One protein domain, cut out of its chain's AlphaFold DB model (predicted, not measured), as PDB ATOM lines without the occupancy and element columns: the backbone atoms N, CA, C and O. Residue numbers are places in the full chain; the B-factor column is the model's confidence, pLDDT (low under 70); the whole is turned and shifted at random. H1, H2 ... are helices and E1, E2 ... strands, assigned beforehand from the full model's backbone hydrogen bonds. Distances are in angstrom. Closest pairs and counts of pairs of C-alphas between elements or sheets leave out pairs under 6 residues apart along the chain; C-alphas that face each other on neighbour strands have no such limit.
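Overview. This is residues 58 to 71, 127 to 229 and 249 to 294 of the 294 residues of an uncharacterized protein of Candidatus Poribacteria bacterium (UniProt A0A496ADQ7). A closed barrel of eight antiparallel strands, in ring order E1, E2, E3, E4, E5, E6, E7, E10, curls round the short helix H2, while H1 packs along its outside over E1. The long helix H3 leads away from H2, and its residues 220 to 228 stick out; the small hairpin E8 and E9 prolongs E7 and E10 beyond the barrel, its tip, residues 275 to 280, sticking out too. The printed part has 163 residues with three named helices and ten named strands, in the order E1 H1 E2 E3 E4 E5 H2 H3 E6 E7 E8 E9 E10, a mixed class of helices and strands. It is compact, with a radius of gyration of the C-alphas of 17.0 A and spans of 52 by 44 by 32 A.

Along the chain. Find C-alpha 58 at (-35.095, 23.267, -17.584); there E1, residues 58 to 68, begins, 25.9 A long with a bend of 65 degrees at residue 61. Next come E2, 149 to 155, E3, 158 to 165, 23.8 A, E4, 168 to 177, 27.0 A, bending by 56 degrees at residue 173, and E5, 188 to 195, 21.0 A. Then read E6, 255 to 260, E7, 264 to 270, E8, 273 to 276, E9, 279 to 282, and E10, 285 to 292, 22.7 A, ending at C-alpha 292 (-41.559, 26.016, -17.024). The helices are H1, 128 to 143, 22.6 A, H2, 199 to 204, and H3, 206 to 228, 32.1 A.

Arrangement. Start in the barrel with E2 E3 E4 E5, a meander, each strand the antiparallel neighbour of the one before: look for N 151 and O 162 at 2.8 A, N 163 and O 170 at 2.8 A, and N 190 and O 175 at 2.8 A. E6 pairs staggered, with E5 at N 189 and O 256, 2.8 A, and with E7 at N 266 and O 259, 2.8 A. E10 is the antiparallel neighbour of E7, with N 267 and O 288 within hydrogen-bond range at 2.8 A, and of E1, with N 61 and O 291 at 2.8 A; E1 and E2 are antiparallel neighbours too, with N 60 and O 150 within hydrogen-bond range at 2.7 A. E8 and E9 form a hairpin, with N 274 and O 281 at 2.8 A. H1 lies outside the barrel at a height over the sheet of 6.8 A, the C-alphas of Gly 64 and Thr 142 being the closest to E1, 5.6 A apart. H2 and H3 touch only at the corner, closest at the C-alphas of Leu 200 and Ala 209, 5.2 A. Every O i to N i+4 pair is within range in H1 and H2, and 18 of 19 in H3.

Size, cuts and confidence. The C-alphas of Gly 229 and Glu 294 are the farthest apart, 56.3 A. Two cuts leave out residues 72 to 126, a gap of 16.6 A, and 230 to 248, a gap of 21.5 A, between C-alphas. No link printed whole is long. Mean pLDDT of the printed part is 76.6; among the residues under 70 are 127 to 143, 206 to 229 and 271 to 284.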
ATOM      1  N   GLY A  58     -34.231  23.066 -18.739       96.06
ATOM      2  CA  GLY A  58     -35.095  23.267 -17.584       96.06
ATOM      3  C   GLY A  58     -36.186  22.213 -17.490       96.06
ATOM      4  O   GLY A  58     -36.236  21.241 -18.262       96.06
ATOM      5  N   LYS A  59     -37.068  22.406 -16.512       97.31
ATOM      6  CA  LYS A  59     -38.144  21.467 -16.198       97.31
ATOM      7  C   LYS A  59     -39.497  22.060 -16.547       97.31
ATOM      8  O   LYS A  59     -39.795  23.221 -16.281       97.31
ATOM      9  N   TRP A  60     -40.346  21.218 -17.112       97.56
ATOM     10  CA  TRP A  60     -41.577  21.593 -17.781       97.56
ATOM     11  C   TRP A  60     -42.738  20.744 -17.267       97.56
ATOM     12  O   TRP A  60     -42.701  19.512 -17.326       97.56
ATOM     13  N   GLN A  61     -43.794  21.402 -16.796       95.94
ATOM     14  CA  GLN A  61     -45.046  20.791 -16.352       95.94
ATOM     15  C   GLN A  61     -46.073  20.841 -17.481       95.94
ATOM     16  O   GLN A  61     -46.295  21.893 -18.077       95.94
ATOM     17  N   PHE A  62     -46.733  19.721 -17.764       93.81
ATOM     18  CA  PHE A  62     -47.813  19.676 -18.745       93.81
ATOM     19  C   PHE A  62     -48.993  20.571 -18.342       93.81
ATOM     20  O   PHE A  62     -49.499  20.483 -17.224       93.81
ATOM     21  N   MET A  63     -49.455  21.387 -19.291       90.62
ATOM     22  CA  MET A  63     -50.594  22.293 -19.132       90.62
ATOM     23  C   MET A  63     -51.839  21.782 -19.856       90.62
ATOM     24  O   MET A  63     -52.945  21.870 -19.327       90.62
ATOM     25  N   GLY A  64     -51.680  21.243 -21.065       85.88
ATOM     26  CA  GLY A  64     -52.825  20.843 -21.872       85.88
ATOM     27  C   GLY A  64     -52.451  20.329 -23.252       85.88
ATOM     28  O   GLY A  64     -51.311  20.451 -23.704       85.88
ATOM     29  N   ILE A  65     -53.440  19.735 -23.914       86.06
ATOM     30  CA  ILE A  65     -53.345  19.307 -25.306       86.06
ATOM     31  C   ILE A  65     -54.460  19.949 -26.123       86.06
ATOM     32  O   ILE A  65     -55.629  19.898 -25.746       86.06
ATOM     33  N   GLU A  66     -54.091  20.520 -27.259       82.12
ATOM     34  CA  GLU A  66     -55.004  21.166 -28.194       82.12
ATOM     35  C   GLU A  66     -54.975  20.419 -29.529       82.12
ATOM     36  O   GLU A  66     -53.920  19.966 -29.986       82.12
ATOM     37  N   VAL A  67     -56.147  20.271 -30.147       75.12
ATOM     38  CA  VAL A  67     -56.254  19.813 -31.534       75.12
ATOM     39  C   VAL A  67     -56.144  21.051 -32.408       75.12
ATOM     40  O   VAL A  67     -56.998  21.932 -32.344       75.12
ATOM     41  N   GLU A  68     -55.085  21.127 -33.204       66.56
ATOM     42  CA  GLU A  68     -54.907  22.197 -34.178       66.56
ATOM     43  C   GLU A  68     -55.983  22.002 -35.256       66.56
ATOM     44  O   GLU A  68     -55.929  21.039 -36.031       66.56
ATOM     45  N   LYS A  69     -57.015  22.860 -35.251       59.12
ATOM     46  CA  LYS A  69     -57.990  22.914 -36.346       59.12
ATOM     47  C   LYS A  69     -57.202  23.278 -37.599       59.12
ATOM     48  O   LYS A  69     -56.438  24.240 -37.581       59.12
ATOM     49  N   GLY A  70     -57.314  22.463 -38.645       48.69
ATOM     50  CA  GLY A  70     -56.550  22.633 -39.877       48.69
ATOM     51  C   GLY A  70     -56.925  23.930 -40.585       48.69
ATOM     52  O   GLY A  70     -57.784  23.925 -41.452       48.69
ATOM     53  N   ALA A  71     -56.295  25.036 -40.212       45.94
ATOM     54  CA  ALA A  71     -56.373  26.295 -40.928       45.94
ATOM     55  C   ALA A  71     -55.190  27.168 -40.521       45.94
ATOM     56  O   ALA A  71     -55.277  27.846 -39.504       45.94
ATOM     57  N   THR A 127     -69.585  18.673 -38.326       50.38
ATOM     58  CA  THR A 127     -70.767  18.804 -37.478       50.38
ATOM     59  C   THR A 127     -70.349  19.205 -36.062       50.38
ATOM     60  O   THR A 127     -69.277  18.834 -35.577       50.38
ATOM     61  N   LYS A 128     -71.220  19.929 -35.348       56.34
ATOM     62  CA  LYS A 128     -71.012  20.350 -33.945       56.34
ATOM     63  C   LYS A 128     -70.672  19.176 -33.010       56.34
ATOM     64  O   LYS A 128     -70.029  19.355 -31.976       56.34
ATOM     65  N   ASP A 129     -71.077  17.965 -33.374       52.19
ATOM     66  CA  ASP A 129     -70.806  16.753 -32.606       52.19
ATOM     67  C   ASP A 129     -69.380  16.220 -32.819       52.19
ATOM     68  O   ASP A 129     -68.773  15.717 -31.870       52.19
ATOM     69  N   ASN A 130     -68.776  16.442 -33.992       61.00
ATOM     70  CA  ASN A 130     -67.359  16.145 -34.232       61.00
ATOM     71  C   ASN A 130     -66.449  17.015 -33.353       61.00
ATOM     72  O   ASN A 130     -65.463  16.520 -32.798       61.00
ATOM     73  N   GLU A 131     -66.812  18.285 -33.154       62.44
ATOM     74  CA  GLU A 131     -66.084  19.194 -32.263       62.44
ATOM     75  C   GLU A 131     -66.176  18.759 -30.796       62.44
ATOM     76  O   GLU A 131     -65.160  18.710 -30.100       62.44
ATOM     77  N   LYS A 132     -67.368  18.363 -30.329       58.78
ATOM     78  CA  LYS A 132     -67.565  17.841 -28.965       58.78
ATOM     79  C   LYS A 132     -66.767  16.561 -28.722       58.78
ATOM     80  O   LYS A 132     -66.160  16.410 -27.664       58.78
ATOM     81  N   ILE A 133     -66.721  15.651 -29.697       59.25
ATOM     82  CA  ILE A 133     -65.937  14.411 -29.609       59.25
ATOM     83  C   ILE A 133     -64.433  14.719 -29.573       59.25
ATOM     84  O   ILE A 133     -63.696  14.103 -28.798       59.25
ATOM     85  N   ALA A 134     -63.960  15.666 -30.388       64.62
ATOM     86  CA  ALA A 134     -62.566  16.104 -30.371       64.62
ATOM     87  C   ALA A 134     -62.191  16.744 -29.024       64.62
ATOM     88  O   ALA A 134     -61.170  16.379 -28.437       64.62
ATOM     89  N   ALA A 135     -63.054  17.614 -28.491       62.06
ATOM     90  CA  ALA A 135     -62.882  18.239 -27.185       62.06
ATOM     91  C   ALA A 135     -62.873  17.206 -26.047       62.06
ATOM     92  O   ALA A 135     -61.987  17.235 -25.194       62.06
ATOM     93  N   ALA A 136     -63.785  16.229 -26.064       57.81
ATOM     94  CA  ALA A 136     -63.820  15.149 -25.079       57.81
ATOM     95  C   ALA A 136     -62.551  14.277 -25.126       57.81
ATOM     96  O   ALA A 136     -61.990  13.925 -24.087       57.81
ATOM     97  N   LYS A 137     -62.036  13.972 -26.327       65.38
ATOM     98  CA  LYS A 137     -60.760  13.255 -26.494       65.38
ATOM     99  C   LYS A 137     -59.580  14.067 -25.959       65.38
ATOM    100  O   LYS A 137     -58.738  13.511 -25.256       65.38
ATOM    101  N   ALA A 138     -59.530  15.369 -26.238       63.41
ATOM    102  CA  ALA A 138     -58.505  16.259 -25.697       63.41
ATOM    103  C   ALA A 138     -58.584  16.361 -24.161       63.41
ATOM    104  O   ALA A 138     -57.554  16.297 -23.486       63.41
ATOM    105  N   ALA A 139     -59.791  16.417 -23.593       62.97
ATOM    106  CA  ALA A 139     -60.013  16.441 -22.150       62.97
ATOM    107  C   ALA A 139     -59.555  15.140 -21.469       62.97
ATOM    108  O   ALA A 139     -58.859  15.188 -20.455       62.97
ATOM    109  N   LEU A 140     -59.855  13.973 -22.052       60.00
ATOM    110  CA  LEU A 140     -59.384  12.676 -21.547       60.00
ATOM    111  C   LEU A 140     -57.859  12.538 -21.627       60.00
ATOM    112  O   LEU A 140     -57.218  12.046 -20.694       60.00
ATOM    113  N   LEU A 141     -57.257  13.000 -22.725       67.25
ATOM    114  CA  LEU A 141     -55.801  13.033 -22.877       67.25
ATOM    115  C   LEU A 141     -55.152  13.966 -21.848       67.25
ATOM    116  O   LEU A 141     -54.145  13.594 -21.246       67.25
ATOM    117  N   THR A 142     -55.762  15.123 -21.592       68.62
ATOM    118  CA  THR A 142     -55.333  16.068 -20.552       68.62
ATOM    119  C   THR A 142     -55.443  15.446 -19.158       68.62
ATOM    120  O   THR A 142     -54.489  15.477 -18.380       68.62
ATOM    121  N   ALA A 143     -56.565  14.795 -18.842       66.56
ATOM    122  CA  ALA A 143     -56.801  14.168 -17.543       66.56
ATOM    123  C   ALA A 143     -55.794  13.047 -17.222       66.56
ATOM    124  O   ALA A 143     -55.378  12.893 -16.070       66.56
ATOM    125  N   ASN A 144     -55.345  12.304 -18.237       71.12
ATOM    126  CA  ASN A 144     -54.325  11.261 -18.100       71.12
ATOM    127  C   ASN A 144     -52.883  11.787 -18.010       71.12
ATOM    128  O   ASN A 144     -51.956  11.006 -17.786       71.12
ATOM    129  N   ARG A 145     -52.683  13.100 -18.165       79.94
ATOM    130  CA  ARG A 145     -51.365  13.744 -18.221       79.94
ATOM    131  C   ARG A 145     -51.157  14.855 -17.211       79.94
ATOM    132  O   ARG A 145     -50.133  15.516 -17.265       79.94
ATOM    133  N   LYS A 146     -52.052  15.028 -16.241       80.94
ATOM    134  CA  LYS A 146     -51.891  16.056 -15.197       80.94
ATOM    135  C   LYS A 146     -50.532  15.999 -14.472       80.94
ATOM    136  O   LYS A 146     -50.039  17.025 -14.024       80.94
ATOM    137  N   ASN A 147     -49.911  14.818 -14.416       86.19
ATOM    138  CA  ASN A 147     -48.612  14.593 -13.773       86.19
ATOM    139  C   ASN A 147     -47.458  14.445 -14.779       86.19
ATOM    140  O   ASN A 147     -46.386  13.976 -14.405       86.19
ATOM    141  N   LEU A 148     -47.691  14.754 -16.058       93.38
ATOM    142  CA  LEU A 148     -46.662  14.687 -17.081       93.38
ATOM    143  C   LEU A 148     -45.668  15.830 -16.862       93.38
ATOM    144  O   LEU A 148     -46.031  17.005 -16.883       93.38
ATOM    145  N   THR A 149     -44.406  15.455 -16.707       95.69
ATOM    146  CA  THR A 149     -43.269  16.370 -16.641       95.69
ATOM    147  C   THR A 149     -42.234  15.985 -17.686       95.69
ATOM    148  O   THR A 149     -42.077  14.806 -18.023       95.69
ATOM    149  N   LEU A 150     -41.541  16.991 -18.204       96.56
ATOM    150  CA  LEU A 150     -40.373  16.846 -19.059       96.56
ATOM    151  C   LEU A 150     -39.251  17.693 -18.494       96.56
ATOM    152  O   LEU A 150     -39.476  18.809 -18.052       96.56
ATOM    153  N   GLU A 151     -38.042  17.181 -18.552       97.56
ATOM    154  CA  GLU A 151     -36.851  17.920 -18.188       97.56
ATOM    155  C   GLU A 151     -35.833  17.746 -19.296       97.56
ATOM    156  O   GLU A 151     -35.575  16.620 -19.739       97.56
ATOM    157  N   PHE A 152     -35.273  18.864 -19.734       97.12
ATOM    158  CA  PHE A 152     -34.195  18.899 -20.702       97.12
ATOM    159  C   PHE A 152     -32.955  19.443 -20.021       97.12
ATOM    160  O   PHE A 152     -33.004  20.456 -19.329       97.12
ATOM    161  N   PHE A 153     -31.841  18.758 -20.224       96.62
ATOM    162  CA  PHE A 153     -30.588  19.102 -19.577       96.62
ATOM    163  C   PHE A 153     -29.418  18.827 -20.512       96.62
ATOM    164  O   PHE A 153     -29.493  17.980 -21.410       96.62
ATOM    165  N   GLU A 154     -28.339  19.567 -20.303       95.69
ATOM    166  CA  GLU A 154     -27.087  19.381 -21.015       95.69
ATOM    167  C   GLU A 154     -26.113  18.596 -20.138       95.69
ATOM    168  O   GLU A 154     -25.881  18.927 -18.979       95.69
ATOM    169  N   GLU A 155     -25.532  17.541 -20.696       94.62
ATOM    170  CA  GLU A 155     -24.494  16.758 -20.038       94.62
ATOM    171  C   GLU A 155     -23.392  16.451 -21.055       94.62
ATOM    172  O   GLU A 155     -23.648  15.882 -22.119       94.62
ATOM    173  N   ARG A 156     -22.145  16.820 -20.735       89.19
ATOM    174  CA  ARG A 156     -20.962  16.534 -21.568       89.19
ATOM    175  C   ARG A 156     -21.172  16.913 -23.046       89.19
ATOM    176  O   ARG A 156     -20.912  16.092 -23.924       89.19
ATOM    177  N   THR A 157     -21.660  18.128 -23.325       85.94
ATOM    178  CA  THR A 157     -21.941  18.686 -24.677       85.94
ATOM    179  C   THR A 157     -23.098  18.039 -25.449       85.94
ATOM    180  O   THR A 157     -23.355  18.363 -26.610       85.94
ATOM    181  N   SER A 158     -23.814  17.101 -24.828       91.38
ATOM    182  CA  SER A 158     -24.984  16.449 -25.411       91.38
ATOM    183  C   SER A 158     -26.248  16.865 -24.673       91.38
ATOM    184  O   SER A 158     -26.249  17.033 -23.457       91.38
ATOM    185  N   TYR A 159     -27.346  16.978 -25.414       94.56
ATOM    186  CA  TYR A 159     -28.640  17.330 -24.849       94.56
ATOM    187  C   TYR A 159     -29.461  16.077 -24.595       94.56
ATOM    188  O   TYR A 159     -29.629  15.214 -25.467       94.56
ATOM    189  N   TYR A 160     -29.998  16.001 -23.392       96.81
ATOM    190  CA  TYR A 160     -30.775  14.884 -22.907       96.81
ATOM    191  C   TYR A 160     -32.172  15.332 -22.536       96.81
ATOM    192  O   TYR A 160     -32.450  16.513 -22.330       96.81
ATOM    193  N   TYR A 161     -33.058  14.349 -22.464       96.75
ATOM    194  CA  TYR A 161     -34.365  14.531 -21.876       96.75
ATOM    195  C   TYR A 161     -34.678  13.389 -20.924       96.75
ATOM    196  O   TYR A 161     -34.291  12.233 -21.143       96.75
ATOM    197  N   ARG A 162     -35.461  13.713 -19.904       97.50
ATOM    198  CA  ARG A 162     -36.197  12.742 -19.104       97.50
ATOM    199  C   ARG A 162     -37.622  13.218 -18.920       97.50
ATOM    200  O   ARG A 162     -37.895  14.409 -18.904       97.50
ATOM    201  N   GLY A 163     -38.545  12.278 -18.833       96.50
ATOM    202  CA  GLY A 163     -39.943  12.573 -18.589       96.50
ATOM    203  C   GLY A 163     -40.535  11.578 -17.620       96.50
ATOM    204  O   GLY A 163     -40.143  10.410 -17.611       96.50
ATOM    205  N   SER A 164     -41.498  12.043 -16.836       94.94
ATOM    206  CA  SER A 164     -42.255  11.221 -15.898       94.94
ATOM    207  C   SER A 164     -43.745  11.483 -16.057       94.94
ATOM    208  O   SER A 164     -44.166  12.625 -16.225       94.94
ATOM    209  N   ASN A 165     -44.549  10.422 -16.031       92.56
ATOM    210  CA  ASN A 165     -46.002  10.503 -15.944       92.56
ATOM    211  C   ASN A 165     -46.556   9.281 -15.197       92.56
ATOM    212  O   ASN A 165     -46.572   8.177 -15.742       92.56
ATOM    213  N   ARG A 166     -47.032   9.470 -13.956       86.75
ATOM    214  CA  ARG A 166     -47.675   8.418 -13.129       86.75
ATOM    215  C   ARG A 166     -46.870   7.105 -13.075       86.75
ATOM    216  O   ARG A 166     -47.396   6.032 -13.352       86.75
ATOM    217  N   GLY A 167     -45.572   7.199 -12.780       85.69
ATOM    218  CA  GLY A 167     -44.669   6.042 -12.695       85.69
ATOM    219  C   GLY A 167     -44.144   5.530 -14.042       85.69
ATOM    220  O   GLY A 167     -43.267   4.669 -14.068       85.69
ATOM    221  N   ARG A 168     -44.616   6.070 -15.173       90.62
ATOM    222  CA  ARG A 168     -44.005   5.829 -16.485       90.62
ATOM    223  C   ARG A 168     -42.903   6.845 -16.718       90.62
ATOM    224  O   ARG A 168     -43.184   8.037 -16.820       90.62
ATOM    225  N   ASN A 169     -41.682   6.353 -16.874       95.12
ATOM    226  CA  ASN A 169     -40.520   7.186 -17.143       95.12
ATOM    227  C   ASN A 169     -40.029   6.978 -18.576       95.12
ATOM    228  O   ASN A 169     -40.084   5.869 -19.113       95.12
ATOM    229  N   VAL A 170     -39.534   8.047 -19.189       95.62
ATOM    230  CA  VAL A 170     -38.864   8.023 -20.490       95.62
ATOM    231  C   VAL A 170     -37.551   8.779 -20.376       95.62
ATOM    232  O   VAL A 170     -37.489   9.803 -19.702       95.62
ATOM    233  N   THR A 171     -36.504   8.292 -21.031       97.31
ATOM    234  CA  THR A 171     -35.237   9.025 -21.129       97.31
ATOM    235  C   THR A 171     -34.644   8.896 -22.521       97.31
ATOM    236  O   THR A 171     -34.917   7.932 -23.250       97.31
ATOM    237  N   GLY A 172     -33.803   9.850 -22.896       96.25
ATOM    238  CA  GLY A 172     -33.050   9.767 -24.133       96.25
ATOM    239  C   GLY A 172     -32.246  11.017 -24.435       96.25
ATOM    240  O   GLY A 172     -32.024  11.861 -23.575       96.25
ATOM    241  N   GLN A 173     -31.805  11.106 -25.680       95.69
ATOM    242  CA  GLN A 173     -31.123  12.270 -26.232       95.69
ATOM    243  C   GLN A 173     -32.079  13.078 -27.099       95.69
ATOM    244  O   GLN A 173     -32.988  12.518 -27.723       95.69
ATOM    245  N   ILE A 174     -31.833  14.379 -27.179       94.00
ATOM    246  CA  ILE A 174     -32.503  15.255 -28.132       94.00
ATOM    247  C   ILE A 174     -31.503  15.857 -29.111       94.00
ATOM    248  O   ILE A 174     -30.340  16.093 -28.793       94.00
ATOM    249  N   SER A 175     -31.980  16.137 -30.316       91.94
ATOM    250  CA  SER A 175     -31.273  16.982 -31.272       91.94
ATOM    251  C   SER A 175     -32.256  17.938 -31.927       91.94
ATOM    252  O   SER A 175     -33.304  17.506 -32.408       91.94
ATOM    253  N   VAL A 176     -31.909  19.223 -31.961       91.06
ATOM    254  CA  VAL A 176     -32.685  20.246 -32.670       91.06
ATOM    255  C   VAL A 176     -32.250  20.257 -34.130       91.06
ATOM    256  O   VAL A 176     -31.060  20.353 -34.438       91.06
ATOM    257  N   ILE A 177     -33.218  20.137 -35.031       88.75
ATOM    258  CA  ILE A 177     -33.023  20.264 -36.474       88.75
ATOM    259  C   ILE A 177     -33.872  21.426 -36.983       88.75
ATOM    260  O   ILE A 177     -34.961  21.670 -36.479       88.75
ATOM    261  N   THR A 178     -33.383  22.129 -37.994       86.75
ATOM    262  CA  THR A 178     -34.047  23.309 -38.566       86.75
ATOM    263  C   THR A 178     -34.117  23.165 -40.089       86.75
ATOM    264  O   THR A 178     -33.410  23.882 -40.804       86.75
ATOM    265  N   PRO A 179     -34.869  22.177 -40.618       81.19
ATOM    266  CA  PRO A 179     -35.124  22.095 -42.050       81.19
ATOM    267  C   PRO A 179     -35.770  23.391 -42.550       81.19
ATOM    268  O   PRO A 179     -36.539  24.039 -41.839       81.19
ATOM    269  N   ARG A 180     -35.458  23.753 -43.793       72.25
ATOM    270  CA  ARG A 180     -36.062  24.897 -44.475       72.25
ATOM    271  C   ARG A 180     -37.225  24.430 -45.341       72.25
ATOM    272  O   ARG A 180     -37.106  23.428 -46.046       72.25
ATOM    273  N   PHE A 181     -38.332  25.160 -45.278       69.06
ATOM    274  CA  PHE A 181     -39.475  25.006 -46.175       69.06
ATOM    275  C   PHE A 181     -39.634  26.317 -46.944       69.06
ATOM    276  O   PHE A 181     -40.085  27.315 -46.383       69.06
ATOM    277  N   GLY A 182     -39.187  26.328 -48.204       74.75
ATOM    278  CA  GLY A 182     -38.896  27.585 -48.898       74.75
ATOM    279  C   GLY A 182     -37.804  28.348 -48.145       74.75
ATOM    280  O   GLY A 182     -36.771  27.767 -47.803       74.75
ATOM    281  N   ASP A 183     -38.083  29.604 -47.811       69.75
ATOM    282  CA  ASP A 183     -37.136  30.492 -47.123       69.75
ATOM    283  C   ASP A 183     -37.284  30.489 -45.597       69.75
ATOM    284  O   ASP A 183     -36.514  31.133 -44.886       69.75
ATOM    285  N   ILE A 184     -38.254  29.737 -45.066       72.81
ATOM    286  CA  ILE A 184     -38.584  29.752 -43.641       72.81
ATOM    287  C   ILE A 184     -37.904  28.559 -42.950       72.81
ATOM    288  O   ILE A 184     -38.223  27.402 -43.262       72.81
ATOM    289  N   PRO A 185     -36.971  28.787 -42.003       78.56
ATOM    290  CA  PRO A 185     -36.478  27.722 -41.142       78.56
ATOM    291  C   PRO A 185     -37.588  27.299 -40.178       78.56
ATOM    292  O   PRO A 185     -38.165  28.124 -39.474       78.56
ATOM    293  N   VAL A 186     -37.871  26.002 -40.112       82.94
ATOM    294  CA  VAL A 186     -38.861  25.472 -39.170       82.94
ATOM    295  C   VAL A 186     -38.136  24.576 -38.175       82.94
ATOM    296  O   VAL A 186     -37.554  23.569 -38.587       82.94
ATOM    297  N   PRO A 187     -38.117  24.921 -36.878       87.75
ATOM    298  CA  PRO A 187     -37.426  24.120 -35.887       87.75
ATOM    299  C   PRO A 187     -38.227  22.874 -35.494       87.75
ATOM    300  O   PRO A 187     -39.441  22.902 -35.287       87.75
ATOM    301  N   PHE A 188     -37.513  21.764 -35.341       89.69
ATOM    302  CA  PHE A 188     -38.039  20.509 -34.818       89.69
ATOM    303  C   PHE A 188     -37.088  19.941 -33.773       89.69
ATOM    304  O   PHE A 188     -35.865  20.026 -33.902       89.69
ATOM    305  N   VAL A 189     -37.655  19.251 -32.789       91.00
ATOM    306  CA  VAL A 189     -36.900  18.397 -31.873       91.00
ATOM    307  C   VAL A 189     -37.019  16.956 -32.329       91.00
ATOM    308  O   VAL A 189     -38.114  16.417 -32.510       91.00
ATOM    309  N   GLN A 190     -35.870  16.312 -32.500       90.69
ATOM    310  CA  GLN A 190     -35.778  14.882 -32.722       90.69
ATOM    311  C   GLN A 190     -35.437  14.181 -31.410       90.69
ATOM    312  O   GLN A 190     -34.394  14.430 -30.807       90.69
ATOM    313  N   PHE A 191     -36.298  13.249 -31.012       91.31
ATOM    314  CA  PHE A 191     -36.095  12.431 -29.820       91.31
ATOM    315  C   PHE A 191     -35.426  11.105 -30.185       91.31
ATOM    316  O   PHE A 191     -35.938  10.335 -31.008       91.31
ATOM    317  N   ARG A 192     -34.289  10.821 -29.545       92.19
ATOM    318  CA  ARG A 192     -33.576   9.540 -29.596       92.19
ATOM    319  C   ARG A 192     -33.740   8.839 -28.255       92.19
ATOM    320  O   ARG A 192     -33.003   9.087 -27.302       92.19
ATOM    321  N   ARG A 193     -34.753   7.981 -28.179       93.38
ATOM    322  CA  ARG A 193     -35.111   7.251 -26.961       93.38
ATOM    323  C   ARG A 193     -33.981   6.319 -26.517       93.38
ATOM    324  O   ARG A 193     -33.506   5.523 -27.323       93.38
ATOM    325  N   ARG A 194     -33.649   6.355 -25.225       94.00
ATOM    326  CA  ARG A 194     -32.804   5.361 -24.546       94.00
ATOM    327  C   ARG A 194     -33.642   4.357 -23.761       94.00
ATOM    328  O   ARG A 194     -33.485   3.159 -23.958       94.00
ATOM    329  N   THR A 195     -34.575   4.829 -22.934       95.75
ATOM    330  CA  THR A 195     -35.457   3.968 -22.124       95.75
ATOM    331  C   THR A 195     -36.907   4.456 -22.147       95.75
ATOM    332  O   THR A 195     -37.179   5.604 -22.500       95.75
ATOM    333  N   GLY A 196     -37.848   3.577 -21.782       93.19
ATOM    334  CA  GLY A 196     -39.271   3.911 -21.655       93.19
ATOM    335  C   GLY A 196     -40.102   3.789 -22.945       93.19
ATOM    336  O   GLY A 196     -39.669   3.175 -23.932       93.19
ATOM    337  N   PRO A 197     -41.332   4.340 -22.962       90.50
ATOM    338  CA  PRO A 197     -42.213   4.324 -24.131       90.50
ATOM    339  C   PRO A 197     -41.700   5.230 -25.263       90.50
ATOM    340  O   PRO A 197     -40.787   6.038 -25.088       90.50
ATOM    341  N   LYS A 198     -42.273   5.097 -26.466       88.62
ATOM    342  CA  LYS A 198     -41.959   6.009 -27.582       88.62
ATOM    343  C   LYS A 198     -42.437   7.423 -27.245       88.62
ATOM    344  O   LYS A 198     -43.508   7.577 -26.671       88.62
ATOM    345  N   MET A 199     -41.703   8.457 -27.668       87.94
ATOM    346  CA  MET A 199     -42.032   9.843 -27.291       87.94
ATOM    347  C   MET A 199     -43.448  10.261 -27.709       87.94
ATOM    348  O   MET A 199     -44.160  10.871 -26.926       87.94
ATOM    349  N   LEU A 200     -43.906   9.873 -28.905       84.62
ATOM    350  CA  LEU A 200     -45.278  10.170 -29.336       84.62
ATOM    351  C   LEU A 200     -46.331   9.480 -28.466       84.62
ATOM    352  O   LEU A 200     -47.361  10.068 -28.168       84.62
ATOM    353  N   GLU A 201     -46.073   8.251 -28.034       84.25
ATOM    354  CA  GLU A 201     -46.975   7.531 -27.136       84.25
ATOM    355  C   GLU A 201     -46.984   8.172 -25.744       84.25
ATOM    356  O   GLU A 201     -48.042   8.358 -25.146       84.25
ATOM    357  N   PHE A 202     -45.808   8.579 -25.267       88.31
ATOM    358  CA  PHE A 202     -45.636   9.287 -24.005       88.31
ATOM    359  C   PHE A 202     -46.390  10.632 -23.995       88.31
ATOM    360  O   PHE A 202     -47.148  10.921 -23.067       88.31
ATOM    361  N   LEU A 203     -46.248  11.412 -25.072       87.06
ATOM    362  CA  LEU A 203     -46.805  12.758 -25.224       87.06
ATOM    363  C   LEU A 203     -48.258  12.813 -25.687       87.06
ATOM    364  O   LEU A 203     -48.941  13.769 -25.343       87.06
ATOM    365  N   PHE A 204     -48.719  11.846 -26.487       78.56
ATOM    366  CA  PHE A 204     -50.007  11.919 -27.198       78.56
ATOM    367  C   PHE A 204     -50.883  10.663 -27.067       78.56
ATOM    368  O   PHE A 204     -52.053  10.724 -27.425       78.56
ATOM    369  N   SER A 205     -50.406   9.592 -26.420       74.50
ATOM    370  CA  SER A 205     -51.062   8.281 -26.262       74.50
ATOM    371  C   SER A 205     -50.898   7.405 -27.499       74.50
ATOM    372  O   SER A 205     -50.403   7.835 -28.542       74.50
ATOM    373  N   SER A 206     -51.289   6.137 -27.372       66.00
ATOM    374  CA  SER A 206     -51.113   5.120 -28.407       66.00
ATOM    375  C   SER A 206     -51.846   5.441 -29.711       66.00
ATOM    376  O   SER A 206     -51.305   5.149 -30.768       66.00
ATOM    377  N   GLU A 207     -53.020   6.078 -29.682       62.78
ATOM    378  CA  GLU A 207     -53.800   6.369 -30.898       62.78
ATOM    379  C   GLU A 207     -53.132   7.390 -31.840       62.78
ATOM    380  O   GLU A 207     -52.906   7.053 -33.005       62.78
ATOM    381  N   PRO A 208     -52.733   8.600 -31.399       62.06
ATOM    382  CA  PRO A 208     -51.992   9.518 -32.265       62.06
ATOM    383  C   PRO A 208     -50.647   8.954 -32.725       62.06
ATOM    384  O   PRO A 208     -50.270   9.123 -33.884       62.06
ATOM    385  N   ALA A 209     -49.952   8.212 -31.854       60.06
ATOM    386  CA  ALA A 209     -48.729   7.507 -32.225       60.06
ATOM    387  C   ALA A 209     -48.989   6.442 -33.308       60.06
ATOM    388  O   ALA A 209     -48.212   6.316 -34.257       60.06
ATOM    389  N   ARG A 210     -50.107   5.708 -33.201       60.66
ATOM    390  CA  ARG A 210     -50.543   4.703 -34.173       60.66
ATOM    391  C   ARG A 210     -50.872   5.354 -35.508       60.66
ATOM    392  O   ARG A 210     -50.320   4.906 -36.508       60.66
ATOM    393  N   ARG A 211     -51.654   6.438 -35.536       64.69
ATOM    394  CA  ARG A 211     -51.968   7.185 -36.771       64.69
ATOM    395  C   ARG A 211     -50.714   7.726 -37.457       64.69
ATOM    396  O   ARG A 211     -50.507   7.447 -38.633       64.69
ATOM    397  N   ALA A 212     -49.827   8.381 -36.705       61.81
ATOM    398  CA  ALA A 212     -48.553   8.877 -37.230       61.81
ATOM    399  C   ALA A 212     -47.666   7.751 -37.803       61.81
ATOM    400  O   ALA A 212     -46.893   7.965 -38.737       61.81
ATOM    401  N   SER A 213     -47.769   6.534 -37.258       58.41
ATOM    402  CA  SER A 213     -47.050   5.362 -37.771       58.41
ATOM    403  C   SER A 213     -47.753   4.648 -38.936       58.41
ATOM    404  O   SER A 213     -47.075   4.088 -39.797       58.41
ATOM    405  N   ALA A 214     -49.088   4.681 -38.995       59.59
ATOM    406  CA  ALA A 214     -49.898   3.999 -40.003       59.59
ATOM    407  C   ALA A 214     -49.739   4.636 -41.389       59.59
ATOM    408  O   ALA A 214     -49.494   3.914 -42.355       59.59
ATOM    409  N   GLY A 215     -49.724   5.975 -41.469       58.56
ATOM    410  CA  GLY A 215     -49.473   6.691 -42.729       58.56
ATOM    411  C   GLY A 215     -48.134   6.319 -43.385       58.56
ATOM    412  O   GLY A 215     -48.003   6.337 -44.607       58.56
ATOM    413  N   ARG A 216     -47.136   5.885 -42.596       56.31
ATOM    414  CA  ARG A 216     -45.857   5.387 -43.131       56.31
ATOM    415  C   ARG A 216     -45.918   3.972 -43.668       56.31
ATOM    416  O   ARG A 216     -45.281   3.711 -44.682       56.31
ATOM    417  N   LYS A 217     -46.642   3.066 -43.003       55.91
ATOM    418  CA  LYS A 217     -46.827   1.705 -43.525       55.91
ATOM    419  C   LYS A 217     -47.543   1.757 -44.870       55.91
ATOM    420  O   LYS A 217     -47.123   1.068 -45.785       55.91
ATOM    421  N   GLN A 218     -48.529   2.639 -45.007       54.81
ATOM    422  CA  GLN A 218     -49.261   2.814 -46.256       54.81
ATOM    423  C   GLN A 218     -48.385   3.405 -47.370       54.81
ATOM    424  O   GLN A 218     -48.312   2.808 -48.433       54.81
ATOM    425  N   LYS A 219     -47.611   4.471 -47.105       59.75
ATOM    426  CA  LYS A 219     -46.648   5.021 -48.085       59.75
ATOM    427  C   LYS A 219     -45.521   4.046 -48.447       59.75
ATOM    428  O   LYS A 219     -45.053   4.042 -49.578       59.75
ATOM    429  N   TYR A 220     -45.065   3.222 -47.501       54.41
ATOM    430  CA  TYR A 220     -44.082   2.172 -47.774       54.41
ATOM    431  C   TYR A 220     -44.671   1.082 -48.673       54.41
ATOM    432  O   TYR A 220     -44.054   0.736 -49.672       54.41
ATOM    433  N   VAL A 221     -45.872   0.590 -48.358       55.12
ATOM    434  CA  VAL A 221     -46.578  -0.410 -49.172       55.12
ATOM    435  C   VAL A 221     -46.890   0.136 -50.566       55.12
ATOM    436  O   VAL A 221     -46.630  -0.554 -51.542       55.12
ATOM    437  N   GLU A 222     -47.341   1.386 -50.681       57.97
ATOM    438  CA  GLU A 222     -47.589   2.044 -51.969       57.97
ATOM    439  C   GLU A 222     -46.297   2.174 -52.791       57.97
ATOM    440  O   GLU A 222     -46.279   1.865 -53.980       57.97
ATOM    441  N   ASN A 223     -45.185   2.561 -52.160       57.28
ATOM    442  CA  ASN A 223     -43.889   2.647 -52.835       57.28
ATOM    443  C   ASN A 223     -43.348   1.271 -53.251       57.28
ATOM    444  O   ASN A 223     -42.771   1.166 -54.329       57.28
ATOM    445  N   VAL A 224     -43.540   0.225 -52.443       56.06
ATOM    446  CA  VAL A 224     -43.153  -1.154 -52.791       56.06
ATOM    447  C   VAL A 224     -44.011  -1.678 -53.946       56.06
ATOM    448  O   VAL A 224     -43.456  -2.148 -54.933       56.06
ATOM    449  N   GLN A 225     -45.330  -1.474 -53.913       56.19
ATOM    450  CA  GLN A 225     -46.239  -1.855 -55.005       56.19
ATOM    451  C   GLN A 225     -45.931  -1.116 -56.316       56.19
ATOM    452  O   GLN A 225     -46.000  -1.699 -57.397       56.19
ATOM    453  N   ARG A 226     -45.523   0.158 -56.251       54.81
ATOM    454  CA  ARG A 226     -45.117   0.943 -57.433       54.81
ATOM    455  C   ARG A 226     -43.801   0.463 -58.054       54.81
ATOM    456  O   ARG A 226     -43.552   0.730 -59.230       54.81
ATOM    457  N   VAL A 227     -42.949  -0.192 -57.262       55.25
ATOM    458  CA  VAL A 227     -41.680  -0.786 -57.706       55.25
ATOM    459  C   VAL A 227     -41.903  -2.211 -58.223       55.25
ATOM    460  O   VAL A 227     -41.327  -2.561 -59.246       55.25
ATOM    461  N   GLU A 228     -42.795  -2.986 -57.603       50.47
ATOM    462  CA  GLU A 228     -43.156  -4.344 -58.041       50.47
ATOM    463  C   GLU A 228     -44.030  -4.364 -59.308       50.47
ATOM    464  O   GLU A 228     -43.937  -5.297 -60.098       50.47
ATOM    465  N   GLY A 229     -44.814  -3.313 -59.577       48.78
ATOM    466  CA  GLY A 229     -45.594  -3.179 -60.818       48.78
ATOM    467  C   GLY A 229     -44.778  -2.797 -62.062       48.78
ATOM    468  O   GLY A 229     -45.322  -2.740 -63.167       48.78
ATOM    469  N   SER A 249     -40.480  12.405 -48.223       37.72
ATOM    470  CA  SER A 249     -41.067  12.505 -46.896       37.72
ATOM    471  C   SER A 249     -40.037  13.193 -45.990       37.72
ATOM    472  O   SER A 249     -39.292  12.531 -45.269       37.72
ATOM    473  N   TYR A 250     -39.992  14.528 -46.018       44.84
ATOM    474  CA  TYR A 250     -39.088  15.370 -45.214       44.84
ATOM    475  C   TYR A 250     -39.348  15.328 -43.697       44.84
ATOM    476  O   TYR A 250     -38.744  16.096 -42.954       44.84
ATOM    477  N   ARG A 251     -40.220  14.444 -43.193       45.09
ATOM    478  CA  ARG A 251     -40.402  14.262 -41.747       45.09
ATOM    479  C   ARG A 251     -39.650  13.043 -41.229       45.09
ATOM    480  O   ARG A 251     -40.124  11.916 -41.433       45.09
ATOM    481  N   PRO A 252     -38.544  13.244 -40.486       48.41
ATOM    482  CA  PRO A 252     -37.935  12.186 -39.698       48.41
ATOM    483  C   PRO A 252     -38.972  11.534 -38.785       48.41
ATOM    484  O   PRO A 252     -39.917  12.169 -38.312       48.41
ATOM    485  N   ILE A 253     -38.780  10.245 -38.518       51.72
ATOM    486  CA  ILE A 253     -39.753   9.369 -37.853       51.72
ATOM    487  C   ILE A 253     -40.171   9.814 -36.446       51.72
ATOM    488  O   ILE A 253     -41.247   9.443 -35.977       51.72
ATOM    489  N   SER A 254     -39.379  10.699 -35.850       55.97
ATOM    490  CA  SER A 254     -39.489  11.197 -34.483       55.97
ATOM    491  C   SER A 254     -39.345  12.720 -34.353       55.97
ATOM    492  O   SER A 254     -39.129  13.197 -33.240       55.97
ATOM    493  N   ALA A 255     -39.418  13.476 -35.456       67.31
ATOM    494  CA  ALA A 255     -39.329  14.935 -35.414       67.31
ATOM    495  C   ALA A 255     -40.685  15.547 -35.033       67.31
ATOM    496  O   ALA A 255     -41.693  15.296 -35.697       67.31
ATOM    497  N   ILE A 256     -40.691  16.336 -33.964       84.50
ATOM    498  CA  ILE A 256     -41.858  17.050 -33.436       84.50
ATOM    499  C   ILE A 256     -41.561  18.543 -33.573       84.50
ATOM    500  O   ILE A 256     -40.443  18.961 -33.271       84.50
ATOM    501  N   GLY A 257     -42.521  19.326 -34.068       86.56
ATOM    502  CA  GLY A 257     -42.369  20.779 -34.134       86.56
ATOM    503  C   GLY A 257     -42.181  21.349 -32.733       86.56
ATOM    504  O   GLY A 257     -42.755  20.821 -31.777       86.56
ATOM    505  N   ILE A 258     -41.361  22.385 -32.608       90.50
ATOM    506  CA  ILE A 258     -41.110  23.041 -31.327       90.50
ATOM    507  C   ILE A 258     -41.367  24.538 -31.440       90.50
ATOM    508  O   ILE A 258     -40.865  25.194 -32.346       90.50
ATOM    509  N   GLU A 259     -42.119  25.063 -30.484       90.50
ATOM    510  CA  GLU A 259     -42.159  26.489 -30.172       90.50
ATOM    511  C   GLU A 259     -41.794  26.598 -28.691       90.50
ATOM    512  O   GLU A 259     -42.385  25.904 -27.859       90.50
ATOM    513  N   VAL A 260     -40.788  27.398 -28.358       92.56
ATOM    514  CA  VAL A 260     -40.315  27.553 -26.982       92.56
ATOM    515  C   VAL A 260     -40.112  29.033 -26.683       92.56
ATOM    516  O   VAL A 260     -39.666  29.788 -27.542       92.56
ATOM    517  N   THR A 261     -40.522  29.433 -25.487       91.62
ATOM    518  CA  THR A 261     -40.298  30.742 -24.873       91.62
ATOM    519  C   THR A 261     -39.720  30.522 -23.473       91.62
ATOM    520  O   THR A 261     -39.516  29.384 -23.037       91.62
ATOM    521  N   ASP A 262     -39.472  31.603 -22.738       90.19
ATOM    522  CA  ASP A 262     -38.918  31.522 -21.383       90.19
ATOM    523  C   ASP A 262     -39.826  30.760 -20.403       90.19
ATOM    524  O   ASP A 262     -39.342  30.084 -19.499       90.19
ATOM    525  N   ASP A 263     -41.142  30.813 -20.587       93.56
ATOM    526  CA  ASP A 263     -42.126  30.241 -19.669       93.56
ATOM    527  C   ASP A 263     -42.960  29.106 -20.277       93.56
ATOM    528  O   ASP A 263     -43.601  28.350 -19.537       93.56
ATOM    529  N   ARG A 264     -42.948  28.955 -21.607       94.56
ATOM    530  CA  ARG A 264     -43.840  28.051 -22.333       94.56
ATOM    531  C   ARG A 264     -43.089  27.194 -23.345       94.56
ATOM    532  O   ARG A 264     -42.263  27.662 -24.115       94.56
ATOM    533  N   LEU A 265     -43.453  25.918 -23.384       94.56
ATOM    534  CA  LEU A 265     -42.986  24.967 -24.387       94.56
ATOM    535  C   LEU A 265     -44.192  24.338 -25.080       94.56
ATOM    536  O   LEU A 265     -45.075  23.784 -24.429       94.56
ATOM    537  N   CYS A 266     -44.203  24.369 -26.405       92.62
ATOM    538  CA  CYS A 266     -45.182  23.691 -27.238       92.62
ATOM    539  C   CYS A 266     -44.478  22.625 -28.084       92.62
ATOM    540  O   CYS A 266     -43.589  22.919 -28.883       92.62
ATOM    541  N   LEU A 267     -44.916  21.376 -27.936       91.44
ATOM    542  CA  LEU A 267     -44.498  20.251 -28.767       91.44
ATOM    543  C   LEU A 267     -45.630  19.894 -29.727       91.44
ATOM    544  O   LEU A 267     -46.722  19.516 -29.297       91.44
ATOM    545  N   ILE A 268     -45.370  20.011 -31.026       87.19
ATOM    546  CA  ILE A 268     -46.401  19.959 -32.062       87.19
ATOM    547  C   ILE A 268     -46.227  18.708 -32.922       87.19
ATOM    548  O   ILE A 268     -45.287  18.571 -33.712       87.19
ATOM    549  N   LEU A 269     -47.168  17.777 -32.782       84.31
ATOM    550  CA  LEU A 269     -47.350  16.689 -33.730       84.31
ATOM    551  C   LEU A 269     -48.176  17.212 -34.896       84.31
ATOM    552  O   LEU A 269     -49.403  17.193 -34.890       84.31
ATOM    553  N   HIS A 270     -47.471  17.680 -35.906       75.69
ATOM    554  CA  HIS A 270     -48.096  18.146 -37.124       75.69
ATOM    555  C   HIS A 270     -48.775  16.998 -37.892       75.69
ATOM    556  O   HIS A 270     -48.234  15.891 -37.961       75.69
ATOM    557  N   GLY A 271     -49.905  17.269 -38.542       68.44
ATOM    558  CA  GLY A 271     -50.550  16.349 -39.484       68.44
ATOM    559  C   GLY A 271     -49.858  16.285 -40.842       68.44
ATOM    560  O   GLY A 271     -48.779  16.865 -41.009       68.44
ATOM    561  N   ASP A 272     -50.420  15.551 -41.799       64.00
ATOM    562  CA  ASP A 272     -49.812  15.392 -43.121       64.00
ATOM    563  C   ASP A 272     -49.838  16.711 -43.915       64.00
ATOM    564  O   ASP A 272     -50.611  17.624 -43.633       64.00
ATOM    565  N   MET A 273     -48.903  16.850 -44.856       62.84
ATOM    566  CA  MET A 273     -48.946  17.926 -45.847       62.84
ATOM    567  C   MET A 273     -49.662  17.383 -47.076       62.84
ATOM    568  O   MET A 273     -49.235  16.369 -47.630       62.84
ATOM    569  N   GLU A 274     -50.714  18.062 -47.499       57.47
ATOM    570  CA  GLU A 274     -51.537  17.695 -48.641       57.47
ATOM    571  C   GLU A 274     -51.518  18.829 -49.659       57.47
ATOM    572  O   GLU A 274     -51.674  20.000 -49.318       57.47
ATOM    573  N   LEU A 275     -51.284  18.484 -50.924       59.25
ATOM    574  CA  LEU A 275     -51.380  19.444 -52.011       59.25
ATOM    575  C   LEU A 275     -52.859  19.604 -52.369       59.25
ATOM    576  O   LEU A 275     -53.487  18.667 -52.853       59.25
ATOM    577  N   THR A 276     -53.407  20.787 -52.119       65.12
ATOM    578  CA  THR A 276     -54.778  21.150 -52.488       65.12
ATOM    579  C   THR A 276     -54.761  22.071 -53.710       65.12
ATOM    580  O   THR A 276     -53.718  22.655 -54.017       65.12
ATOM    581  N   PRO A 277     -55.906  22.298 -54.380       57.47
ATOM    582  CA  PRO A 277     -56.004  23.312 -55.433       57.47
ATOM    583  C   PRO A 277     -55.609  24.728 -54.972       57.47
ATOM    584  O   PRO A 277     -55.251  25.560 -55.796       57.47
ATOM    585  N   LYS A 278     -55.644  25.000 -53.658       63.12
ATOM    586  CA  LYS A 278     -55.231  26.276 -53.047       63.12
ATOM    587  C   LYS A 278     -53.761  26.288 -52.599       63.12
ATOM    588  O   LYS A 278     -53.343  27.199 -51.892       63.12
ATOM    589  N   GLY A 279     -52.988  25.270 -52.976       62.22
ATOM    590  CA  GLY A 279     -51.599  25.086 -52.573       62.22
ATOM    591  C   GLY A 279     -51.427  24.048 -51.466       62.22
ATOM    592  O   GLY A 279     -52.322  23.257 -51.157       62.22
ATOM    593  N   TRP A 280     -50.230  24.018 -50.887       62.59
ATOM    594  CA  TRP A 280     -49.889  23.097 -49.807       62.59
ATOM    595  C   TRP A 280     -50.672  23.433 -48.536       62.59
ATOM    596  O   TRP A 280     -50.536  24.520 -47.984       62.59
ATOM    597  N   MET A 281     -51.458  22.475 -48.057       55.00
ATOM    598  CA  MET A 281     -52.237  22.559 -46.826       55.00
ATOM    599  C   MET A 281     -51.750  21.511 -45.825       55.00
ATOM    600  O   MET A 281     -51.191  20.481 -46.195       55.00
ATOM    601  N   ARG A 282     -51.962  21.768 -44.534       63.25
ATOM    602  CA  ARG A 282     -51.620  20.841 -43.454       63.25
ATOM    603  C   ARG A 282     -52.890  20.251 -42.847       63.25
ATOM    604  O   ARG A 282     -53.761  21.003 -42.415       63.25
ATOM    605  N   THR A 283     -52.991  18.927 -42.771       56.72
ATOM    606  CA  THR A 283     -54.168  18.252 -42.207       56.72
ATOM    607  C   THR A 283     -54.099  18.132 -40.692       56.72
ATOM    608  O   THR A 283     -53.723  17.104 -40.137       56.72
ATOM    609  N   GLY A 284     -54.496  19.203 -40.006       62.12
ATOM    610  CA  GLY A 284     -54.610  19.240 -38.547       62.12
ATOM    611  C   GLY A 284     -53.294  18.981 -37.799       62.12
ATOM    612  O   GLY A 284     -52.200  18.941 -38.373       62.12
ATOM    613  N   GLY A 285     -53.395  18.815 -36.482       74.31
ATOM    614  CA  GLY A 285     -52.248  18.575 -35.607       74.31
ATOM    615  C   GLY A 285     -52.650  18.391 -34.146       74.31
ATOM    616  O   GLY A 285     -53.796  18.616 -33.761       74.31
ATOM    617  N   LEU A 286     -51.699  17.955 -33.322       78.31
ATOM    618  CA  LEU A 286     -51.826  17.972 -31.865       78.31
ATOM    619  C   LEU A 286     -50.714  18.832 -31.280       78.31
ATOM    620  O   LEU A 286     -49.535  18.563 -31.510       78.31
ATOM    621  N   ARG A 287     -51.089  19.821 -30.476       86.06
ATOM    622  CA  ARG A 287     -50.161  20.676 -29.738       86.06
ATOM    623  C   ARG A 287     -50.202  20.295 -28.265       86.06
ATOM    624  O   ARG A 287     -51.258  20.319 -27.644       86.06
ATOM    625  N   CYS A 288     -49.055  19.911 -27.720       88.50
ATOM    626  CA  CYS A 288     -48.868  19.614 -26.305       88.50
ATOM    627  C   CYS A 288     -48.147  20.795 -25.653       88.50
ATOM    628  O   CYS A 288     -47.018  21.099 -26.038       88.50
ATOM    629  N   THR A 289     -48.802  21.461 -24.706       92.00
ATOM    630  CA  THR A 289     -48.299  22.683 -24.066       92.00
ATOM    631  C   THR A 289     -47.774  22.377 -22.670       92.00
ATOM    632  O   THR A 289     -48.403  21.642 -21.905       92.00
ATOM    633  N   PHE A 290     -46.652  22.997 -22.318       94.88
ATOM    634  CA  PHE A 290     -46.003  22.906 -21.024       94.88
ATOM    635  C   PHE A 290     -45.646  24.294 -20.496       94.88
ATOM    636  O   PHE A 290     -45.414  25.217 -21.277       94.88
ATOM    637  N   LYS A 291     -45.569  24.410 -19.172       96.50
ATOM    638  CA  LYS A 291     -45.089  25.590 -18.456       96.50
ATOM    639  C   LYS A 291     -43.779  25.264 -17.747       96.50
ATOM    640  O   LYS A 291     -43.665  24.179 -17.173       96.50
ATOM    641  N   ARG A 292     -42.810  26.178 -17.774       96.00
ATOM    642  CA  ARG A 292     -41.559  26.016 -17.024       96.00
ATOM    643  C   ARG A 292     -41.829  26.062 -15.514       96.00
ATOM    644  O   ARG A 292     -42.648  26.862 -15.059       96.00
ATOM    645  N   ILE A 293     -41.174  25.187 -14.757       94.62
ATOM    646  CA  ILE A 293     -41.280  25.121 -13.289       94.62
ATOM    647  C   ILE A 293     -39.930  25.226 -12.572       94.62
ATOM    648  O   ILE A 293     -39.926  25.570 -11.395       94.62
ATOM    649  N   GLU A 294     -38.823  24.955 -13.268       81.25
ATOM    650  CA  GLU A 294     -37.433  25.106 -12.805       81.25
ATOM    651  C   GLU A 294     -36.562  25.547 -13.987       81.25
ATOM    652  O   GLU A 294     -36.764  24.985 -15.097       81.25
TER     653      GLU A 294